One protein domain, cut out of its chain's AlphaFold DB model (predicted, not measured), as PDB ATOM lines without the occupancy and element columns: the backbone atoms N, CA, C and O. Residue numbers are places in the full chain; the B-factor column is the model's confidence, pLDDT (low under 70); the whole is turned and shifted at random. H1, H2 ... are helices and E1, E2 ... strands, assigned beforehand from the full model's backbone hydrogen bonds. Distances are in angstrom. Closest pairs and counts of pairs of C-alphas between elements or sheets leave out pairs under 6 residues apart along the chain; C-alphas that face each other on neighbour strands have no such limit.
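Overview. This is residues 45 to 194 of the 456 residues of an uncharacterized protein of Aureobasidium melanogenum CBS 110374 (UniProt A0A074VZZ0). Six antiparallel strands form a closed barrel, E1 to E6 round the ring, with the long hairpin of E2 and E3 reaching out from one end and H1 packed slantwise on its outside. H2 folds back beside H1, H3 packs on the outside near E1 and E2, and residues 121 to 127, with H4, stick out between E1 and E2. The printed part has 150 residues, with four named helices and six named strands in the order H1 H2 H3 E1 H4 E2 E3 E4 E5 E6; the class is mixed, helices and strands. It is compact, with a radius of gyration of the C-alphas of 15.6 A, and its spans of 51 by 33 by 33 A are only just elongated.

Along the chain. Residues 45 to 59 hold no named element. H1 is residues 60 to 76, 24.6 A long, from C-alpha 60 at (138.975, 168.015, 74.294). H2 is residues 82 to 89 and H3 residues 100 to 107. E1 is residues 112 to 117, H4 residues 121 to 124, and E2 residues 130 to 139, 28.9 A long. E3 is residues 148 to 159, 33.2 A, and E4 residues 162 to 172, 30.4 A. E5 is residues 175 to 179. E6 is residues 185 to 193, bends by 97 degrees at residue 188, and ends with C-alpha 193 at (157.956, 176.139, 61.902).

Arrangement. E2 to E6 form a meander, each strand the antiparallel neighbour of the one before. N and O within hydrogen-bond range include N 133 and O 154, 2.8 A, between E2 and E3; N 164 and O 157, 2.8 A, between E3 and E4; N 169 and O 177, 2.8 A, between E4 and E5; and N 191 and O 176, 2.8 A, between E5 and E6. E1 pairs with E2 through N 114 and O 132, 2.8 A, and E6 with E1 through N 117 and O 192, 2.7 A. H1 lies outside the barrel, over E2 and E3, at a height over the sheet of 8.0 A; the closest C-alphas of H1 and E2 are those of Glu 68 and Ser 139, 5.7 A. With residues 70 to 75 alone H1 touches H2, a helical hairpin at a shallow tilt of 19 degrees, opposite ways; C-alphas 74 and 84 are closest, 4.4 A. H2 is only just not on the barrel, with 4 pairs of C-alphas within 10 A. H3 is on it, outside, at a height over the sheet of 7.5 A; the closest C-alphas of H3 and E1 are those of Val 102 and Ala 112, 5.5 A. H4 is not on the barrel. Residues 45 to 46 pair antiparallel with residues 164 to 165 of E4. Every O i to N i+4 pair is within range in H1, H2 and H3; H4 is too short for one.

Size, cuts and confidence. The two C-alphas farthest apart, of Lys 125 and Ser 143, are 52.2 A apart. The printed part has no cut and no long link. Its mean pLDDT is 71.7; 60 residues are under 70, among them residues 114 to 131, 140 to 147, 169 to 179 and 182 to 194.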
ATOM      1  N   GLY A  45     142.826 173.280  76.294       83.69
ATOM      2  CA  GLY A  45     142.254 172.134  76.986       83.69
ATOM      3  C   GLY A  45     143.295 171.086  77.338       83.69
ATOM      4  O   GLY A  45     144.453 171.162  76.925       83.69
ATOM      5  N   TYR A  46     142.875 170.089  78.108       82.56
ATOM      6  CA  TYR A  46     143.742 168.998  78.535       82.56
ATOM      7  C   TYR A  46     143.829 167.939  77.434       82.56
ATOM      8  O   TYR A  46     142.823 167.373  77.010       82.56
ATOM      9  N   ARG A  47     145.045 167.637  76.972       85.00
ATOM     10  CA  ARG A  47     145.267 166.685  75.871       85.00
ATOM     11  C   ARG A  47     145.010 165.240  76.288       85.00
ATOM     12  O   ARG A  47     144.437 164.469  75.515       85.00
ATOM     13  N   ASN A  48     145.474 164.884  77.486       85.25
ATOM     14  CA  ASN A  48     145.444 163.512  78.007       85.25
ATOM     15  C   ASN A  48     144.225 163.232  78.893       85.25
ATOM     16  O   ASN A  48     143.913 162.073  79.146       85.25
ATOM     17  N   ASN A  49     143.528 164.274  79.344       86.50
ATOM     18  CA  ASN A  49     142.301 164.153  80.120       86.50
ATOM     19  C   ASN A  49     141.130 164.687  79.289       86.50
ATOM     20  O   ASN A  49     140.795 165.867  79.345       86.50
ATOM     21  N   LEU A  50     140.552 163.799  78.477       88.06
ATOM     22  CA  LEU A  50     139.597 164.155  77.422       88.06
ATOM     23  C   LEU A  50     138.324 164.834  77.935       88.06
ATOM     24  O   LEU A  50     137.678 165.534  77.158       88.06
ATOM     25  N   ASP A  51     137.979 164.605  79.202       89.81
ATOM     26  CA  ASP A  51     136.739 165.055  79.838       89.81
ATOM     27  C   ASP A  51     136.944 166.299  80.711       89.81
ATOM     28  O   ASP A  51     135.984 166.840  81.254       89.81
ATOM     29  N   THR A  52     138.184 166.783  80.832       84.50
ATOM     30  CA  THR A  52     138.488 168.019  81.559       84.50
ATOM     31  C   THR A  52     138.627 169.174  80.579       84.50
ATOM     32  O   THR A  52     139.298 169.065  79.548       84.50
ATOM     33  N   SER A  53     138.007 170.303  80.909       78.31
ATOM     34  CA  SER A  53     138.192 171.558  80.193       78.31
ATOM     35  C   SER A  53     138.985 172.556  81.023       78.31
ATOM     36  O   SER A  53     138.964 172.541  82.253       78.31
ATOM     37  N   TYR A  54     139.723 173.414  80.331       73.69
ATOM     38  CA  TYR A  54     140.401 174.541  80.948       73.69
ATOM     39  C   TYR A  54     139.422 175.720  81.044       73.69
ATOM     40  O   TYR A  54     138.693 175.983  80.086       73.69
ATOM     41  N   ASN A  55     139.374 176.397  82.196       73.06
ATOM     42  CA  ASN A  55     138.523 177.567  82.462       73.06
ATOM     43  C   ASN A  55     137.051 177.426  82.017       73.06
ATOM     44  O   ASN A  55     136.448 178.376  81.525       73.06
ATOM     45  N   GLY A  56     136.460 176.235  82.173       64.50
ATOM     46  CA  GLY A  56     135.051 175.994  81.836       64.50
ATOM     47  C   GLY A  56     134.731 175.952  80.334       64.50
ATOM     48  O   GLY A  56     133.557 175.915  79.978       64.50
ATOM     49  N   GLY A  57     135.742 175.923  79.456       71.69
ATOM     50  CA  GLY A  57     135.562 175.779  78.008       71.69
ATOM     51  C   GLY A  57     135.092 174.382  77.569       71.69
ATOM     52  O   GLY A  57     134.735 173.530  78.386       71.69
ATOM     53  N   MET A  58     135.126 174.105  76.260       81.44
ATOM     54  CA  MET A  58     134.859 172.756  75.734       81.44
ATOM     55  C   MET A  58     135.945 171.770  76.180       81.44
ATOM     56  O   MET A  58     137.139 172.069  76.107       81.44
ATOM     57  N   THR A  59     135.535 170.569  76.579       89.19
ATOM     58  CA  THR A  59     136.449 169.437  76.794       89.19
ATOM     59  C   THR A  59     137.112 169.035  75.476       89.19
ATOM     60  O   THR A  59     136.550 169.240  74.394       89.19
ATOM     61  N   PHE A  60     138.297 168.424  75.527       90.50
ATOM     62  CA  PHE A  60     138.975 168.015  74.294       90.50
ATOM     63  C   PHE A  60     138.151 166.985  73.502       90.50
ATOM     64  O   PHE A  60     138.116 167.037  72.272       90.50
ATOM     65  N   ARG A  61     137.387 166.120  74.185       91.56
ATOM     66  CA  ARG A  61     136.420 165.218  73.541       91.56
ATOM     67  C   ARG A  61     135.366 165.976  72.730       91.56
ATOM     68  O   ARG A  61     135.085 165.599  71.594       91.56
ATOM     69  N   GLN A  62     134.790 167.038  73.293       92.00
ATOM     70  CA  GLN A  62     133.789 167.858  72.604       92.00
ATOM     71  C   GLN A  62     134.382 168.587  71.396       92.00
ATOM     72  O   GLN A  62     133.725 168.677  70.364       92.00
ATOM     73  N   VAL A  63     135.630 169.057  71.492       91.56
ATOM     74  CA  VAL A  63     136.336 169.667  70.355       91.56
ATOM     75  C   VAL A  63     136.491 168.668  69.211       91.56
ATOM     76  O   VAL A  63     136.161 168.992  68.073       91.56
ATOM     77  N   LEU A  64     136.921 167.435  69.491       92.38
ATOM     78  CA  LEU A  64     137.044 166.398  68.458       92.38
ATOM     79  C   LEU A  64     135.695 166.064  67.804       92.38
ATOM     80  O   LEU A  64     135.622 165.961  66.580       92.38
ATOM     81  N   ALA A  65     134.625 165.955  68.596       92.19
ATOM     82  CA  ALA A  65     133.280 165.712  68.076       92.19
ATOM     83  C   ALA A  65     132.791 166.865  67.181       92.19
ATOM     84  O   ALA A  65     132.264 166.632  66.094       92.19
ATOM     85  N   GLN A  66     133.017 168.118  67.590       92.38
ATOM     86  CA  GLN A  66     132.650 169.283  66.784       92.38
ATOM     87  C   GLN A  66     133.474 169.363  65.488       92.38
ATOM     88  O   GLN A  66     132.928 169.689  64.436       92.38
ATOM     89  N   ALA A  67     134.760 169.003  65.528       91.94
ATOM     90  CA  ALA A  67     135.605 168.914  64.337       91.94
ATOM     91  C   ALA A  67     135.055 167.901  63.320       91.94
ATOM     92  O   ALA A  67     135.048 168.163  62.118       91.94
ATOM     93  N   GLU A  68     134.576 166.749  63.793       92.56
ATOM     94  CA  GLU A  68     133.963 165.730  62.939       92.56
ATOM     95  C   GLU A  68     132.681 166.251  62.272       92.56
ATOM     96  O   GLU A  68     132.511 166.097  61.060       92.56
ATOM     97  N   VAL A  69     131.819 166.937  63.030       91.12
ATOM     98  CA  VAL A  69     130.606 167.581  62.498       91.12
ATOM     99  C   VAL A  69     130.960 168.627  61.439       91.12
ATOM    100  O   VAL A  69     130.405 168.596  60.339       91.12
ATOM    101  N   ASN A  70     131.916 169.511  61.732       88.81
ATOM    102  CA  ASN A  70     132.385 170.541  60.803       88.81
ATOM    103  C   ASN A  70     132.923 169.915  59.505       88.81
ATOM    104  O   ASN A  70     132.599 170.367  58.405       88.81
ATOM    105  N   LEU A  71     133.695 168.829  59.615       87.94
ATOM    106  CA  LEU A  71     134.225 168.093  58.470       87.94
ATOM    107  C   LEU A  71     133.106 167.465  57.625       87.94
ATOM    108  O   LEU A  71     133.114 167.610  56.402       87.94
ATOM    109  N   LEU A  72     132.140 166.800  58.258       89.88
ATOM    110  CA  LEU A  72     130.997 166.182  57.582       89.88
ATOM    111  C   LEU A  72     130.168 167.208  56.806       89.88
ATOM    112  O   LEU A  72     129.878 167.000  55.626       89.88
ATOM    113  N   GLN A  73     129.842 168.335  57.440       88.19
ATOM    114  CA  GLN A  73     129.086 169.422  56.814       88.19
ATOM    115  C   GLN A  73     129.870 170.087  55.674       88.19
ATOM    116  O   GLN A  73     129.324 170.394  54.612       88.19
ATOM    117  N   ALA A  74     131.184 170.248  55.832       84.56
ATOM    118  CA  ALA A  74     132.029 170.723  54.745       84.56
ATOM    119  C   ALA A  74     132.046 169.740  53.561       84.56
ATOM    120  O   ALA A  74     132.079 170.161  52.400       84.56
ATOM    121  N   MET A  75     132.051 168.429  53.829       84.81
ATOM    122  CA  MET A  75     132.085 167.405  52.783       84.81
ATOM    123  C   MET A  75     130.747 167.222  52.066       84.81
ATOM    124  O   MET A  75     130.767 166.882  50.881       84.81
ATOM    125  N   SER A  76     129.620 167.480  52.733       85.94
ATOM    126  CA  SER A  76     128.291 167.475  52.112       85.94
ATOM    127  C   SER A  76     128.040 168.715  51.243       85.94
ATOM    128  O   SER A  76     127.309 168.639  50.255       85.94
ATOM    129  N   ALA A  77     128.680 169.846  51.558       78.06
ATOM    130  CA  ALA A  77     128.585 171.073  50.775       78.06
ATOM    131  C   ALA A  77     129.294 170.973  49.408       78.06
ATOM    132  O   ALA A  77     130.307 170.283  49.239       78.06
ATOM    133  N   LYS A  78     128.789 171.732  48.419       75.62
ATOM    134  CA  LYS A  78     129.359 171.776  47.060       75.62
ATOM    135  C   LYS A  78     130.858 172.129  47.103       75.62
ATOM    136  O   LYS A  78     131.241 173.041  47.851       75.62
ATOM    137  N   PRO A  79     131.707 171.474  46.286       74.62
ATOM    138  CA  PRO A  79     133.116 171.842  46.167       74.62
ATOM    139  C   PRO A  79     133.278 173.338  45.859       74.62
ATOM    140  O   PRO A  79     132.530 173.883  45.052       74.62
ATOM    141  N   ASN A  80     134.249 173.988  46.506       67.75
ATOM    142  CA  ASN A  80     134.562 175.420  46.366       67.75
ATOM    143  C   ASN A  80     133.428 176.400  46.737       67.75
ATOM    144  O   ASN A  80     133.517 177.581  46.412       67.75
ATOM    145  N   SER A  81     132.369 175.944  47.412       64.94
ATOM    146  CA  SER A  81     131.324 176.841  47.913       64.94
ATOM    147  C   SER A  81     131.771 177.618  49.154       64.94
ATOM    148  O   SER A  81     132.566 177.128  49.959       64.94
ATOM    149  N   ILE A  82     131.188 178.805  49.343       67.88
ATOM    150  CA  ILE A  82     131.356 179.615  50.561       67.88
ATOM    151  C   ILE A  82     130.933 178.808  51.794       67.88
ATOM    152  O   ILE A  82     131.643 178.791  52.790       67.88
ATOM    153  N   GLN A  83     129.831 178.059  51.695       71.56
ATOM    154  CA  GLN A  83     129.333 177.211  52.776       71.56
ATOM    155  C   GLN A  83     130.356 176.147  53.199       71.56
ATOM    156  O   GLN A  83     130.579 175.931  54.387       71.56
ATOM    157  N   ARG A  84     131.028 175.504  52.235       77.00
ATOM    158  CA  ARG A  84     132.111 174.560  52.532       77.00
ATOM    159  C   ARG A  84     133.267 175.241  53.264       77.00
ATOM    160  O   ARG A  84     133.801 174.658  54.200       77.00
ATOM    161  N   ALA A  85     133.657 176.444  52.844       71.25
ATOM    162  CA  ALA A  85     134.718 177.204  53.504       71.25
ATOM    163  C   ALA A  85     134.327 177.594  54.940       71.25
ATOM    164  O   ALA A  85     135.110 177.360  55.855       71.25
ATOM    165  N   GLN A  86     133.095 178.068  55.146       76.12
ATOM    166  CA  GLN A  86     132.555 178.411  56.465       76.12
ATOM    167  C   GLN A  86     132.597 177.222  57.429       76.12
ATOM    168  O   GLN A  86     133.081 177.364  58.546       76.12
ATOM    169  N   TRP A  87     132.174 176.032  56.991       82.75
ATOM    170  CA  TRP A  87     132.250 174.830  57.828       82.75
ATOM    171  C   TRP A  87     133.683 174.415  58.155       82.75
ATOM    172  O   TRP A  87     133.949 173.960  59.261       82.75
ATOM    173  N   LEU A  88     134.624 174.589  57.223       80.06
ATOM    174  CA  LEU A  88     136.035 174.317  57.499       80.06
ATOM    175  C   LEU A  88     136.651 175.340  58.455       80.06
ATOM    176  O   LEU A  88     137.656 175.014  59.080       80.06
ATOM    177  N   GLU A  89     136.130 176.565  58.525       75.38
ATOM    178  CA  GLU A  89     136.629 177.650  59.383       75.38
ATOM    179  C   GLU A  89     135.968 177.701  60.763       75.38
ATOM    180  O   GLU A  89     136.621 178.131  61.713       75.38
ATOM    181  N   ALA A  90     134.731 177.212  60.887       80.75
ATOM    182  CA  ALA A  90     134.007 177.118  62.151       80.75
ATOM    183  C   ALA A  90     134.831 176.402  63.228       80.75
ATOM    184  O   ALA A  90     135.568 175.463  62.927       80.75
ATOM    185  N   PHE A  91     134.703 176.828  64.487       83.50
ATOM    186  CA  PHE A  91     135.445 176.215  65.586       83.50
ATOM    187  C   PHE A  91     135.032 174.748  65.817       83.50
ATOM    188  O   PHE A  91     133.833 174.455  65.844       83.50
ATOM    189  N   PRO A  92     135.989 173.826  66.032       88.31
ATOM    190  CA  PRO A  92     137.402 173.965  65.698       88.31
ATOM    191  C   PRO A  92     137.605 173.845  64.184       88.31
ATOM    192  O   PRO A  92     137.002 173.007  63.505       88.31
ATOM    193  N   GLY A  93     138.484 174.685  63.652       80.56
ATOM    194  CA  GLY A  93     138.729 174.758  62.226       80.56
ATOM    195  C   GLY A  93     139.481 173.523  61.733       80.56
ATOM    196  O   GLY A  93     140.596 173.252  62.173       80.56
ATOM    197  N   VAL A  94     138.938 172.851  60.719       83.88
ATOM    198  CA  VAL A  94     139.506 171.618  60.153       83.88
ATOM    199  C   VAL A  94     140.286 171.880  58.861       83.88
ATOM    200  O   VAL A  94     139.811 172.566  57.954       83.88
ATOM    201  N   ALA A  95     141.477 171.293  58.745       80.12
ATOM    202  CA  ALA A  95     142.242 171.224  57.505       80.12
ATOM    203  C   ALA A  95     141.925 169.926  56.747       80.12
ATOM    204  O   ALA A  95     141.871 168.854  57.332       80.12
ATOM    205  N   THR A  96     141.762 169.997  55.426       77.25
ATOM    206  CA  THR A  96     141.487 168.818  54.569       77.25
ATOM    207  C   THR A  96     142.726 168.302  53.841       77.25
ATOM    208  O   THR A  96     142.645 167.390  53.023       77.25
ATOM    209  N   LYS A  97     143.882 168.922  54.090       73.00
ATOM    210  CA  LYS A  97     145.159 168.583  53.465       73.00
ATOM    211  C   LYS A  97     146.269 168.653  54.504       73.00
ATOM    212  O   LYS A  97     146.368 169.635  55.236       73.00
ATOM    213  N   ALA A  98     147.127 167.646  54.491       69.25
ATOM    214  CA  ALA A  98     148.399 167.611  55.193       69.25
ATOM    215  C   ALA A  98     149.483 167.127  54.215       69.25
ATOM    216  O   ALA A  98     149.172 166.583  53.156       69.25
ATOM    217  N   SER A  99     150.757 167.355  54.532       70.06
ATOM    218  CA  SER A  99     151.865 166.810  53.732       70.06
ATOM    219  C   SER A  99     151.941 165.288  53.863       70.06
ATOM    220  O   SER A  99     151.736 164.785  54.966       70.06
ATOM    221  N   ASP A 100     152.364 164.580  52.815       72.62
ATOM    222  CA  ASP A 100     152.455 163.108  52.796       72.62
ATOM    223  C   ASP A 100     153.216 162.518  53.993       72.62
ATOM    224  O   ASP A 100     152.808 161.506  54.545       72.62
ATOM    225  N   HIS A 101     154.284 163.177  54.452       74.88
ATOM    226  CA  HIS A 101     155.029 162.756  55.643       74.88
ATOM    227  C   HIS A 101     154.163 162.739  56.915       74.88
ATOM    228  O   HIS A 101     154.253 161.814  57.714       74.88
ATOM    229  N   VAL A 102     153.311 163.753  57.096       75.94
ATOM    230  CA  VAL A 102     152.375 163.833  58.228       75.94
ATOM    231  C   VAL A 102     151.335 162.724  58.117       75.94
ATOM    232  O   VAL A 102     151.089 162.032  59.098       75.94
ATOM    233  N   VAL A 103     150.778 162.509  56.922       77.75
ATOM    234  CA  VAL A 103     149.795 161.441  56.682       77.75
ATOM    235  C   VAL A 103     150.400 160.071  56.997       77.75
ATOM    236  O   VAL A 103     149.831 159.322  57.781       77.75
ATOM    237  N   GLN A 104     151.604 159.781  56.496       80.50
ATOM    238  CA  GLN A 104     152.295 158.510  56.742       80.50
ATOM    239  C   GLN A 104     152.588 158.255  58.225       80.50
ATOM    240  O   GLN A 104     152.491 157.115  58.674       80.50
ATOM    241  N   GLN A 105     152.965 159.287  58.986       78.31
ATOM    242  CA  GLN A 105     153.162 159.155  60.433       78.31
ATOM    243  C   GLN A 105     151.843 158.819  61.137       78.31
ATOM    244  O   GLN A 105     151.777 157.862  61.909       78.31
ATOM    245  N   LEU A 106     150.773 159.545  60.812       82.62
ATOM    246  CA  LEU A 106     149.456 159.327  61.411       82.62
ATOM    247  C   LEU A 106     148.871 157.950  61.055       82.62
ATOM    248  O   LEU A 106     148.269 157.302  61.908       82.62
ATOM    249  N   GLU A 107     149.083 157.461  59.831       83.94
ATOM    250  CA  GLU A 107     148.671 156.115  59.403       83.94
ATOM    251  C   GLU A 107     149.378 154.996  60.179       83.94
ATOM    252  O   GLU A 107     148.787 153.941  60.408       83.94
ATOM    253  N   ARG A 108     150.616 155.227  60.633       85.50
ATOM    254  CA  ARG A 108     151.361 154.299  61.503       85.50
ATOM    255  C   ARG A 108     150.930 154.370  62.971       85.50
ATOM    256  O   ARG A 108     151.464 153.633  63.794       85.50
ATOM    257  N   GLY A 109     149.982 155.247  63.308       79.56
ATOM    258  CA  GLY A 109     149.594 155.533  64.689       79.56
ATOM    259  C   GLY A 109     150.637 156.354  65.452       79.56
ATOM    260  O   GLY A 109     150.588 156.416  66.678       79.56
ATOM    261  N   GLU A 110     151.587 156.974  64.746       83.50
ATOM    262  CA  GLU A 110     152.604 157.836  65.340       83.50
ATOM    263  C   GLU A 110     152.085 159.273  65.475       83.50
ATOM    264  O   GLU A 110     151.263 159.747  64.686       83.50
ATOM    265  N   ARG A 111     152.605 160.004  66.466       78.94
ATOM    266  CA  ARG A 111     152.327 161.438  66.611       78.94
ATOM    267  C   ARG A 111     153.090 162.208  65.536       78.94
ATOM    268  O   ARG A 111     154.319 162.140  65.474       78.94
ATOM    269  N   ALA A 112     152.375 162.967  64.711       76.62
ATOM    270  CA  ALA A 112     152.985 163.785  63.671       76.62
ATOM    271  C   ALA A 112     153.316 165.182  64.208       76.62
ATOM    272  O   ALA A 112     152.446 166.054  64.301       76.62
ATOM    273  N   PHE A 113     154.589 165.386  64.551       73.44
ATOM    274  CA  PHE A 113     155.066 166.630  65.142       73.44
ATOM    275  C   PHE A 113     155.805 167.541  64.168       73.44
ATOM    276  O   PHE A 113     156.557 167.092  63.302       73.44
ATOM    277  N   LYS A 114     155.675 168.851  64.391       63.12
ATOM    278  CA  LYS A 114     156.589 169.863  63.862       63.12
ATOM    279  C   LYS A 114     157.156 170.709  64.994       63.12
ATOM    280  O   LYS A 114     156.421 171.159  65.869       63.12
ATOM    281  N   GLN A 115     158.459 170.976  64.926       60.75
ATOM    282  CA  GLN A 115     159.086 171.977  65.777       60.75
ATOM    283  C   GLN A 115     158.628 173.368  65.336       60.75
ATOM    284  O   GLN A 115     158.839 173.786  64.191       60.75
ATOM    285  N   ALA A 116     157.997 174.078  66.259       55.34
ATOM    286  CA  ALA A 116     157.618 175.464  66.096       55.34
ATOM    287  C   ALA A 116     158.618 176.380  66.802       55.34
ATOM    288  O   ALA A 116     159.335 175.999  67.722       55.34
ATOM    289  N   THR A 117     158.656 177.619  66.342       52.84
ATOM    290  CA  THR A 117     159.331 178.730  66.998       52.84
ATOM    291  C   THR A 117     158.329 179.845  67.181       52.84
ATOM    292  O   THR A 117     157.569 180.190  66.268       52.84
ATOM    293  N   CYS A 118     158.339 180.403  68.381       50.62
ATOM    294  CA  CYS A 118     157.648 181.634  68.672       50.62
ATOM    295  C   CYS A 118     158.553 182.782  68.180       50.62
ATOM    296  O   CYS A 118     159.742 182.821  68.510       50.62
ATOM    297  N   PRO A 119     158.036 183.700  67.347       45.84
ATOM    298  CA  PRO A 119     158.833 184.796  66.805       45.84
ATOM    299  C   PRO A 119     159.158 185.865  67.853       45.84
ATOM    300  O   PRO A 119     160.095 186.636  67.643       45.84
ATOM    301  N   ASN A 120     158.406 185.904  68.959       47.25
ATOM    302  CA  ASN A 120     158.600 186.856  70.047       47.25
ATOM    303  C   ASN A 120     159.965 186.630  70.724       47.25
ATOM    304  O   ASN A 120     160.356 185.501  71.019       47.25
ATOM    305  N   ALA A 121     160.696 187.720  70.965       47.12
ATOM    306  CA  ALA A 121     162.013 187.702  71.597       47.12
ATOM    307  C   ALA A 121     161.989 187.095  73.011       47.12
ATOM    308  O   ALA A 121     162.974 186.476  73.412       47.12
ATOM    309  N   LEU A 122     160.861 187.206  73.721       44.50
ATOM    310  CA  LEU A 122     160.650 186.607  75.044       44.50
ATOM    311  C   LEU A 122     160.687 185.071  74.986       44.50
ATOM    312  O   LEU A 122     161.264 184.421  75.851       44.50
ATOM    313  N   CYS A 123     160.208 184.487  73.884       47.00
ATOM    314  CA  CYS A 123     160.239 183.045  73.648       47.00
ATOM    315  C   CYS A 123     161.619 182.489  73.261       47.00
ATOM    316  O   CYS A 123     161.797 181.278  73.231       47.00
ATOM    317  N   ARG A 124     162.601 183.338  72.919       43.53
ATOM    318  CA  ARG A 124     163.935 182.876  72.482       43.53
ATOM    319  C   ARG A 124     164.878 182.535  73.636       43.53
ATOM    320  O   ARG A 124     165.943 181.983  73.381       43.53
ATOM    321  N   LYS A 125     164.539 182.916  74.872       41.16
ATOM    322  CA  LYS A 125     165.427 182.778  76.039       41.16
ATOM    323  C   LYS A 125     165.183 181.521  76.882       41.16
ATOM    324  O   LYS A 125     165.995 181.250  77.761       41.16
ATOM    325  N   GLY A 126     164.122 180.760  76.614       45.34
ATOM    326  CA  GLY A 126     163.840 179.484  77.272       45.34
ATOM    327  C   GLY A 126     163.861 178.350  76.254       45.34
ATOM    328  O   GLY A 126     163.138 178.405  75.267       45.34
ATOM    329  N   ASP A 127     164.685 177.331  76.484       40.91
ATOM    330  CA  ASP A 127     164.901 176.170  75.602       40.91
ATOM    331  C   ASP A 127     163.690 175.209  75.496       40.91
ATOM    332  O   ASP A 127     163.854 174.012  75.243       40.91
ATOM    333  N   GLU A 128     162.455 175.683  75.684       45.47
ATOM    334  CA  GLU A 128     161.278 174.852  75.444       45.47
ATOM    335  C   GLU A 128     161.041 174.719  73.938       45.47
ATOM    336  O   GLU A 128     160.661 175.651  73.226       45.47
ATOM    337  N   VAL A 129     161.295 173.511  73.436       49.31
ATOM    338  CA  VAL A 129     160.955 173.124  72.073       49.31
ATOM    339  C   VAL A 129     159.436 173.159  71.952       49.31
ATOM    340  O   VAL A 129     158.756 172.243  72.407       49.31
ATOM    341  N   LEU A 130     158.906 174.207  71.324       59.50
ATOM    342  CA  LEU A 130     157.485 174.302  71.013       59.50
ATOM    343  C   LEU A 130     157.126 173.170  70.043       59.50
ATOM    344  O   LEU A 130     157.645 173.107  68.923       59.50
ATOM    345  N   GLN A 131     156.251 172.263  70.473       67.56
ATOM    346  CA  GLN A 131     155.820 171.121  69.673       67.56
ATOM    347  C   GLN A 131     154.410 171.362  69.147       67.56
ATOM    348  O   GLN A 131     153.480 171.616  69.910       67.56
ATOM    349  N   MET A 132     154.249 171.276  67.829       73.94
ATOM    350  CA  MET A 132     152.932 171.241  67.200       73.94
ATOM    351  C   MET A 132     152.604 169.825  66.765       73.94
ATOM    352  O   MET A 132     153.427 169.194  66.107       73.94
ATOM    353  N   GLU A 133     151.404 169.359  67.080       83.25
ATOM    354  CA  GLU A 133     150.865 168.055  66.696       83.25
ATOM    355  C   GLU A 133     149.779 168.225  65.629       83.25
ATOM    356  O   GLU A 133     148.931 169.116  65.717       83.25
ATOM    357  N   TRP A 134     149.790 167.348  64.627       84.50
ATOM    358  CA  TRP A 134     148.652 167.145  63.733       84.50
ATOM    359  C   TRP A 134     147.762 166.042  64.300       84.50
ATOM    360  O   TRP A 134     148.239 164.949  64.593       84.50
ATOM    361  N   ILE A 135     146.468 166.319  64.444       89.00
ATOM    362  CA  ILE A 135     145.489 165.387  65.007       89.00
ATOM    363  C   ILE A 135     144.524 164.986  63.900       89.00
ATOM    364  O   ILE A 135     143.804 165.831  63.370       89.00
ATOM    365  N   ALA A 136     144.514 163.702  63.549       88.94
ATOM    366  CA  ALA A 136     143.605 163.168  62.545       88.94
ATOM    367  C   ALA A 136     142.157 163.149  63.061       88.94
ATOM    368  O   ALA A 136     141.882 162.657  64.155       88.94
ATOM    369  N   ILE A 137     141.239 163.632  62.231       88.56
ATOM    370  CA  ILE A 137     139.790 163.560  62.408       88.56
ATOM    371  C   ILE A 137     139.257 162.668  61.296       88.56
ATOM    372  O   ILE A 137     139.361 162.996  60.113       88.56
ATOM    373  N   LYS A 138     138.699 161.521  61.674       83.56
ATOM    374  CA  LYS A 138     138.101 160.577  60.731       83.56
ATOM    375  C   LYS A 138     136.603 160.584  60.949       83.56
ATOM    376  O   LYS A 138     136.154 160.238  62.034       83.56
ATOM    377  N   SER A 139     135.854 160.958  59.918       73.81
ATOM    378  CA  SER A 139     134.400 160.852  59.949       73.81
ATOM    379  C   SER A 139     133.990 159.517  59.338       73.81
ATOM    380  O   SER A 139     134.174 159.293  58.131       73.81
ATOM    381  N   ASN A 140     133.391 158.651  60.148       61.84
ATOM    382  CA  ASN A 140     132.753 157.433  59.663       61.84
ATOM    383  C   ASN A 140     131.320 157.775  59.247       61.84
ATOM    384  O   ASN A 140     130.369 157.536  59.987       61.84
ATOM    385  N   ALA A 141     131.152 158.367  58.064       54.81
ATOM    386  CA  ALA A 141     129.824 158.638  57.525       54.81
ATOM    387  C   ALA A 141     129.117 157.303  57.231       54.81
ATOM    388  O   ALA A 141     129.356 156.675  56.202       54.81
ATOM    389  N   SER A 142     128.230 156.870  58.128       47.19
ATOM    390  CA  SER A 142     127.466 155.619  58.002       47.19
ATOM    391  C   SER A 142     126.500 155.603  56.807       47.19
ATOM    392  O   SER A 142     126.011 154.542  56.432       47.19
ATOM    393  N   SER A 143     126.252 156.752  56.170       50.81
ATOM    394  CA  SER A 143     125.282 156.915  55.081       50.81
ATOM    395  C   SER A 143     125.886 157.276  53.716       50.81
ATOM    396  O   SER A 143     125.165 157.289  52.721       50.81
ATOM    397  N   SER A 144     127.196 157.527  53.615       46.72
ATOM    398  CA  SER A 144     127.842 157.819  52.329       46.72
ATOM    399  C   SER A 144     129.128 157.010  52.179       46.72
ATOM    400  O   SER A 144     129.939 156.952  53.095       46.72
ATOM    401  N   LYS A 145     129.332 156.374  51.018       48.53
ATOM    402  CA  LYS A 145     130.481 155.498  50.686       48.53
ATOM    403  C   LYS A 145     131.861 156.199  50.694       48.53
ATOM    404  O   LYS A 145     132.775 155.750  50.008       48.53
ATOM    405  N   LYS A 146     132.027 157.326  51.388       53.75
ATOM    406  CA  LYS A 146     133.267 158.100  51.441       53.75
ATOM    407  C   LYS A 146     133.574 158.474  52.885       53.75
ATOM    408  O   LYS A 146     132.952 159.369  53.446       53.75
ATOM    409  N   SER A 147     134.560 157.794  53.461       65.88
ATOM    410  CA  SER A 147     135.249 158.275  54.654       65.88
ATOM    411  C   SER A 147     135.859 159.643  54.347       65.88
ATOM    412  O   SER A 147     136.553 159.800  53.339       65.88
ATOM    413  N   ALA A 148     135.587 160.626  55.200       74.12
ATOM    414  CA  ALA A 148     136.229 161.929  55.138       74.12
ATOM    415  C   ALA A 148     137.357 161.971  56.166       74.12
ATOM    416  O   ALA A 148     137.162 161.583  57.320       74.12
ATOM    417  N   GLU A 149     138.518 162.454  55.741       82.88
ATOM    418  CA  GLU A 149     139.654 162.695  56.620       82.88
ATOM    419  C   GLU A 149     139.934 164.194  56.685       82.88
ATOM    420  O   GLU A 149     139.947 164.900  55.670       82.88
ATOM    421  N   GLY A 150     140.115 164.677  57.904       85.38
ATOM    422  CA  GLY A 150     140.510 166.036  58.209       85.38
ATOM    423  C   GLY A 150     141.567 166.042  59.300       85.38
ATOM    424  O   GLY A 150     141.859 165.022  59.919       85.38
ATOM    425  N   PHE A 151     142.147 167.208  59.540       86.56
ATOM    426  CA  PHE A 151     143.215 167.381  60.509       86.56
ATOM    427  C   PHE A 151     142.992 168.649  61.321       86.56
ATOM    428  O   PHE A 151     142.700 169.710  60.763       86.56
ATOM    429  N   LEU A 152     143.178 168.545  62.631       89.25
ATOM    430  CA  LEU A 152     143.407 169.696  63.494       89.25
ATOM    431  C   LEU A 152     144.908 169.886  63.674       89.25
ATOM    432  O   LEU A 152     145.681 168.927  63.620       89.25
ATOM    433  N   VAL A 153     145.315 171.124  63.924       83.25
ATOM    434  CA  VAL A 153     146.677 171.424  64.353       83.25
ATOM    435  C   VAL A 153     146.605 171.933  65.777       83.25
ATOM    436  O   VAL A 153     145.796 172.807  66.077       83.25
ATOM    437  N   GLY A 154     147.431 171.382  66.655       84.81
ATOM    438  CA  GLY A 154     147.487 171.781  68.051       84.81
ATOM    439  C   GLY A 154     148.896 172.133  68.484       84.81
ATOM    440  O   GLY A 154     149.850 171.465  68.094       84.81
ATOM    441  N   TYR A 155     149.027 173.162  69.307       81.06
ATOM    442  CA  TYR A 155     150.245 173.441  70.055       81.06
ATOM    443  C   TYR A 155     150.185 172.742  71.412       81.06
ATOM    444  O   TYR A 155     149.174 172.855  72.105       81.06
ATOM    445  N   ILE A 156     151.257 172.041  71.780       76.81
ATOM    446  CA  ILE A 156     151.323 171.236  72.998       76.81
ATOM    447  C   ILE A 156     152.323 171.828  73.969       76.81
ATOM    448  O   ILE A 156     153.464 172.118  73.612       76.81
ATOM    449  N   PHE A 157     151.883 171.954  75.214       72.00
ATOM    450  CA  PHE A 157     152.688 172.443  76.322       72.00
ATOM    451  C   PHE A 157     152.289 171.732  77.613       72.00
ATOM    452  O   PHE A 157     151.336 170.954  77.635       72.00
ATOM    453  N   ARG A 158     153.030 171.959  78.698       66.50
ATOM    454  CA  ARG A 158     152.692 171.402  80.011       66.50
ATOM    455  C   ARG A 158     152.305 172.508  80.980       66.50
ATOM    456  O   ARG A 158     153.021 173.492  81.097       66.50
ATOM    457  N   LEU A 159     151.208 172.300  81.700       61.75
ATOM    458  CA  LEU A 159     150.740 173.156  82.786       61.75
ATOM    459  C   LEU A 159     150.494 172.275  84.012       61.75
ATOM    460  O   LEU A 159     149.820 171.255  83.897       61.75
ATOM    461  N   GLN A 160     151.090 172.614  85.160       63.38
ATOM    462  CA  GLN A 160     150.979 171.828  86.404       63.38
ATOM    463  C   GLN A 160     151.296 170.323  86.222       63.38
ATOM    464  O   GLN A 160     150.662 169.441  86.797       63.38
ATOM    465  N   GLY A 161     152.267 169.999  85.359       67.00
ATOM    466  CA  GLY A 161     152.627 168.611  85.040       67.00
ATOM    467  C   GLY A 161     151.638 167.871  84.126       67.00
ATOM    468  O   GLY A 161     151.906 166.726  83.759       67.00
ATOM    469  N   GLN A 162     150.543 168.508  83.707       67.19
ATOM    470  CA  GLN A 162     149.575 167.968  82.755       67.19
ATOM    471  C   GLN A 162     149.843 168.492  81.342       67.19
ATOM    472  O   GLN A 162     150.242 169.637  81.155       67.19
ATOM    473  N   GLU A 163     149.653 167.641  80.330       76.06
ATOM    474  CA  GLU A 163     149.810 168.031  78.925       76.06
ATOM    475  C   GLU A 163     148.557 168.779  78.448       76.06
ATOM    476  O   GLU A 163     147.454 168.223  78.421       76.06
ATOM    477  N   MET A 164     148.757 170.034  78.069       80.50
ATOM    478  CA  MET A 164     147.755 170.939  77.528       80.50
ATOM    479  C   MET A 164     147.899 171.040  76.016       80.50
ATOM    480  O   MET A 164     148.985 170.868  75.456       80.50
ATOM    481  N   ILE A 165     146.795 171.369  75.361       85.88
ATOM    482  CA  ILE A 165     146.742 171.630  73.933       85.88
ATOM    483  C   ILE A 165     145.963 172.913  73.658       85.88
ATOM    484  O   ILE A 165     144.925 173.162  74.264       85.88
ATOM    485  N   SER A 166     146.455 173.711  72.714       82.56
ATOM    486  CA  SER A 166     145.725 174.841  72.144       82.56
ATOM    487  C   SER A 166     145.528 174.642  70.644       82.56
ATOM    488  O   SER A 166     146.460 174.217  69.957       82.56
ATOM    489  N   ILE A 167     144.326 174.921  70.126       85.69
ATOM    490  CA  ILE A 167     144.021 174.730  68.700       85.69
ATOM    491  C   ILE A 167     144.643 175.850  67.873       85.69
ATOM    492  O   ILE A 167     144.540 177.038  68.180       85.69
ATOM    493  N   CYS A 168     145.282 175.450  66.781       76.31
ATOM    494  CA  CYS A 168     145.899 176.330  65.813       76.31
ATOM    495  C   CYS A 168     145.313 176.118  64.413       76.31
ATOM    496  O   CYS A 168     144.967 175.010  64.002       76.31
ATOM    497  N   ARG A 169     145.294 177.195  63.631       69.81
ATOM    498  CA  ARG A 169     144.909 177.218  62.222       69.81
ATOM    499  C   ARG A 169     146.143 177.463  61.361       69.81
ATOM    500  O   ARG A 169     146.856 178.443  61.573       69.81
ATOM    501  N   ASN A 170     146.387 176.589  60.387       63.38
ATOM    502  CA  ASN A 170     147.429 176.797  59.381       63.38
ATOM    503  C   ASN A 170     146.918 177.761  58.305       63.38
ATOM    504  O   ASN A 170     145.894 177.489  57.682       63.38
ATOM    505  N   TYR A 171     147.636 178.862  58.094       50.97
ATOM    506  CA  TYR A 171     147.298 179.859  57.083       50.97
ATOM    507  C   TYR A 171     148.189 179.747  55.846       50.97
ATOM    508  O   TYR A 171     147.695 179.500  54.749       50.97
ATOM    509  N   TYR A 172     149.502 179.948  56.000       44.03
ATOM    510  CA  TYR A 172     150.426 179.930  54.865       44.03
ATOM    511  C   TYR A 172     151.887 179.810  55.302       44.03
ATOM    512  O   TYR A 172     152.265 180.357  56.331       44.03
ATOM    513  N   PHE A 173     152.728 179.125  54.519       46.88
ATOM    514  CA  PHE A 173     154.159 178.925  54.812       46.88
ATOM    515  C   PHE A 173     154.464 178.428  56.232       46.88
ATOM    516  O   PHE A 173     155.411 178.897  56.864       46.88
ATOM    517  N   ASP A 174     153.661 177.487  56.731       54.09
ATOM    518  CA  ASP A 174     153.797 176.985  58.099       54.09
ATOM    519  C   ASP A 174     153.672 178.093  59.172       54.09
ATOM    520  O   ASP A 174     154.290 178.025  60.238       54.09
ATOM    521  N   LEU A 175     152.870 179.122  58.873       54.19
ATOM    522  CA  LEU A 175     152.369 180.101  59.827       54.19
ATOM    523  C   LEU A 175     151.076 179.574  60.446       54.19
ATOM    524  O   LEU A 175     150.058 179.434  59.759       54.19
ATOM    525  N   TYR A 176     151.122 179.325  61.746       64.50
ATOM    526  CA  TYR A 176     149.991 178.831  62.518       64.50
ATOM    527  C   TYR A 176     149.522 179.922  63.460       64.50
ATOM    528  O   TYR A 176     150.340 180.569  64.104       64.50
ATOM    529  N   ARG A 177     148.217 180.142  63.541       65.62
ATOM    530  CA  ARG A 177     147.629 181.122  64.456       65.62
ATOM    531  C   ARG A 177     146.693 180.431  65.426       65.62
ATOM    532  O   ARG A 177     146.059 179.447  65.061       65.62
ATOM    533  N   PHE A 178     146.604 180.957  66.637       69.75
ATOM    534  CA  PHE A 178     145.749 180.387  67.670       69.75
ATOM    535  C   PHE A 178     144.285 180.680  67.380       69.75
ATOM    536  O   PHE A 178     143.934 181.813  67.042       69.75
ATOM    537  N   GLN A 179     143.450 179.653  67.491       68.81
ATOM    538  CA  GLN A 179     142.020 179.775  67.271       68.81
ATOM    539  C   GLN A 179     141.297 180.067  68.584       68.81
ATOM    540  O   GLN A 179     141.560 179.437  69.614       68.81
ATOM    541  N   ARG A 180     140.410 181.057  68.532       72.12
ATOM    542  CA  ARG A 180     139.496 181.406  69.611       72.12
ATOM    543  C   ARG A 180     138.313 180.447  69.635       72.12
ATOM    544  O   ARG A 180     138.022 179.776  68.644       72.12
ATOM    545  N   ASP A 181     137.664 180.367  70.782       71.62
ATOM    546  CA  ASP A 181     136.465 179.556  70.997       71.62
ATOM    547  C   ASP A 181     135.293 179.927  70.070       71.62
ATOM    548  O   ASP A 181     134.540 179.049  69.650       71.62
ATOM    549  N   ASP A 182     135.188 181.194  69.669       68.62
ATOM    550  CA  ASP A 182     134.221 181.690  68.681       68.62
ATOM    551  C   ASP A 182     134.561 181.321  67.217       68.62
ATOM    552  O   ASP A 182     133.799 181.607  66.292       68.62
ATOM    553  N   GLY A 183     135.705 180.668  66.990       67.19
ATOM    554  CA  GLY A 183     136.196 180.250  65.677       67.19
ATOM    555  C   GLY A 183     137.033 181.289  64.951       67.19
ATOM    556  O   GLY A 183     137.721 180.930  63.989       67.19
ATOM    557  N   THR A 184     137.060 182.532  65.431       63.72
ATOM    558  CA  THR A 184     137.973 183.550  64.922       63.72
ATOM    559  C   THR A 184     139.413 183.223  65.314       63.72
ATOM    560  O   THR A 184     139.705 182.331  66.112       63.72
ATOM    561  N   ILE A 185     140.362 183.912  64.692       61.31
ATOM    562  CA  ILE A 185     141.784 183.635  64.861       61.31
ATOM    563  C   ILE A 185     142.464 184.828  65.516       61.31
ATOM    564  O   ILE A 185     142.224 185.970  65.129       61.31
ATOM    565  N   SER A 186     143.365 184.555  66.460       56.47
ATOM    566  CA  SER A 186     144.164 185.589  67.108       56.47
ATOM    567  C   SER A 186     145.016 186.355  66.076       56.47
ATOM    568  O   SER A 186     145.839 185.749  65.366       56.47
ATOM    569  N   PRO A 187     144.834 187.685  65.951       49.69
ATOM    570  CA  PRO A 187     145.621 188.503  65.038       49.69
ATOM    571  C   PRO A 187     147.060 188.696  65.541       49.69
ATOM    572  O   PRO A 187     147.981 188.771  64.723       49.69
ATOM    573  N   ASP A 188     147.249 188.674  66.860       48.16
ATOM    574  CA  ASP A 188     148.486 189.088  67.529       48.16
ATOM    575  C   ASP A 188     149.438 187.922  67.813       48.16
ATOM    576  O   ASP A 188     150.625 188.121  68.067       48.16
ATOM    577  N   MET A 189     148.944 186.683  67.731       52.38
ATOM    578  CA  MET A 189     149.721 185.498  68.081       52.38
ATOM    579  C   MET A 189     149.829 184.485  66.949       52.38
ATOM    580  O   MET A 189     148.834 184.002  66.401       52.38
ATOM    581  N   PHE A 190     151.068 184.089  66.656       53.72
ATOM    582  CA  PHE A 190     151.360 183.067  65.663       53.72
ATOM    583  C   PHE A 190     152.645 182.291  65.964       53.72
ATOM    584  O   PHE A 190     153.582 182.794  66.583       53.72
ATOM    585  N   LEU A 191     152.699 181.069  65.449       55.69
ATOM    586  CA  LEU A 191     153.848 180.176  65.456       55.69
ATOM    587  C   LEU A 191     154.382 180.014  64.031       55.69
ATOM    588  O   LEU A 191     153.616 179.996  63.065       55.69
ATOM    589  N   ARG A 192     155.702 179.870  63.898       54.38
ATOM    590  CA  ARG A 192     156.360 179.519  62.629       54.38
ATOM    591  C   ARG A 192     157.150 178.237  62.797       54.38
ATOM    592  O   ARG A 192     157.893 178.109  63.768       54.38
ATOM    593  N   THR A 193     157.064 177.308  61.853       52.62
ATOM    594  CA  THR A 193     157.956 176.139  61.902       52.62
ATOM    595  C   THR A 193     159.355 176.511  61.455       52.62
ATOM    596  O   THR A 193     159.528 177.232  60.468       52.62
ATOM    597  N   VAL A 194     160.359 175.954  62.124       50.91
ATOM    598  CA  VAL A 194     161.739 176.046  61.651       50.91
ATOM    599  C   VAL A 194     161.845 175.220  60.376       50.91
ATOM    600  O   VAL A 194     161.665 174.003  60.401       50.91
TER     601      VAL A 194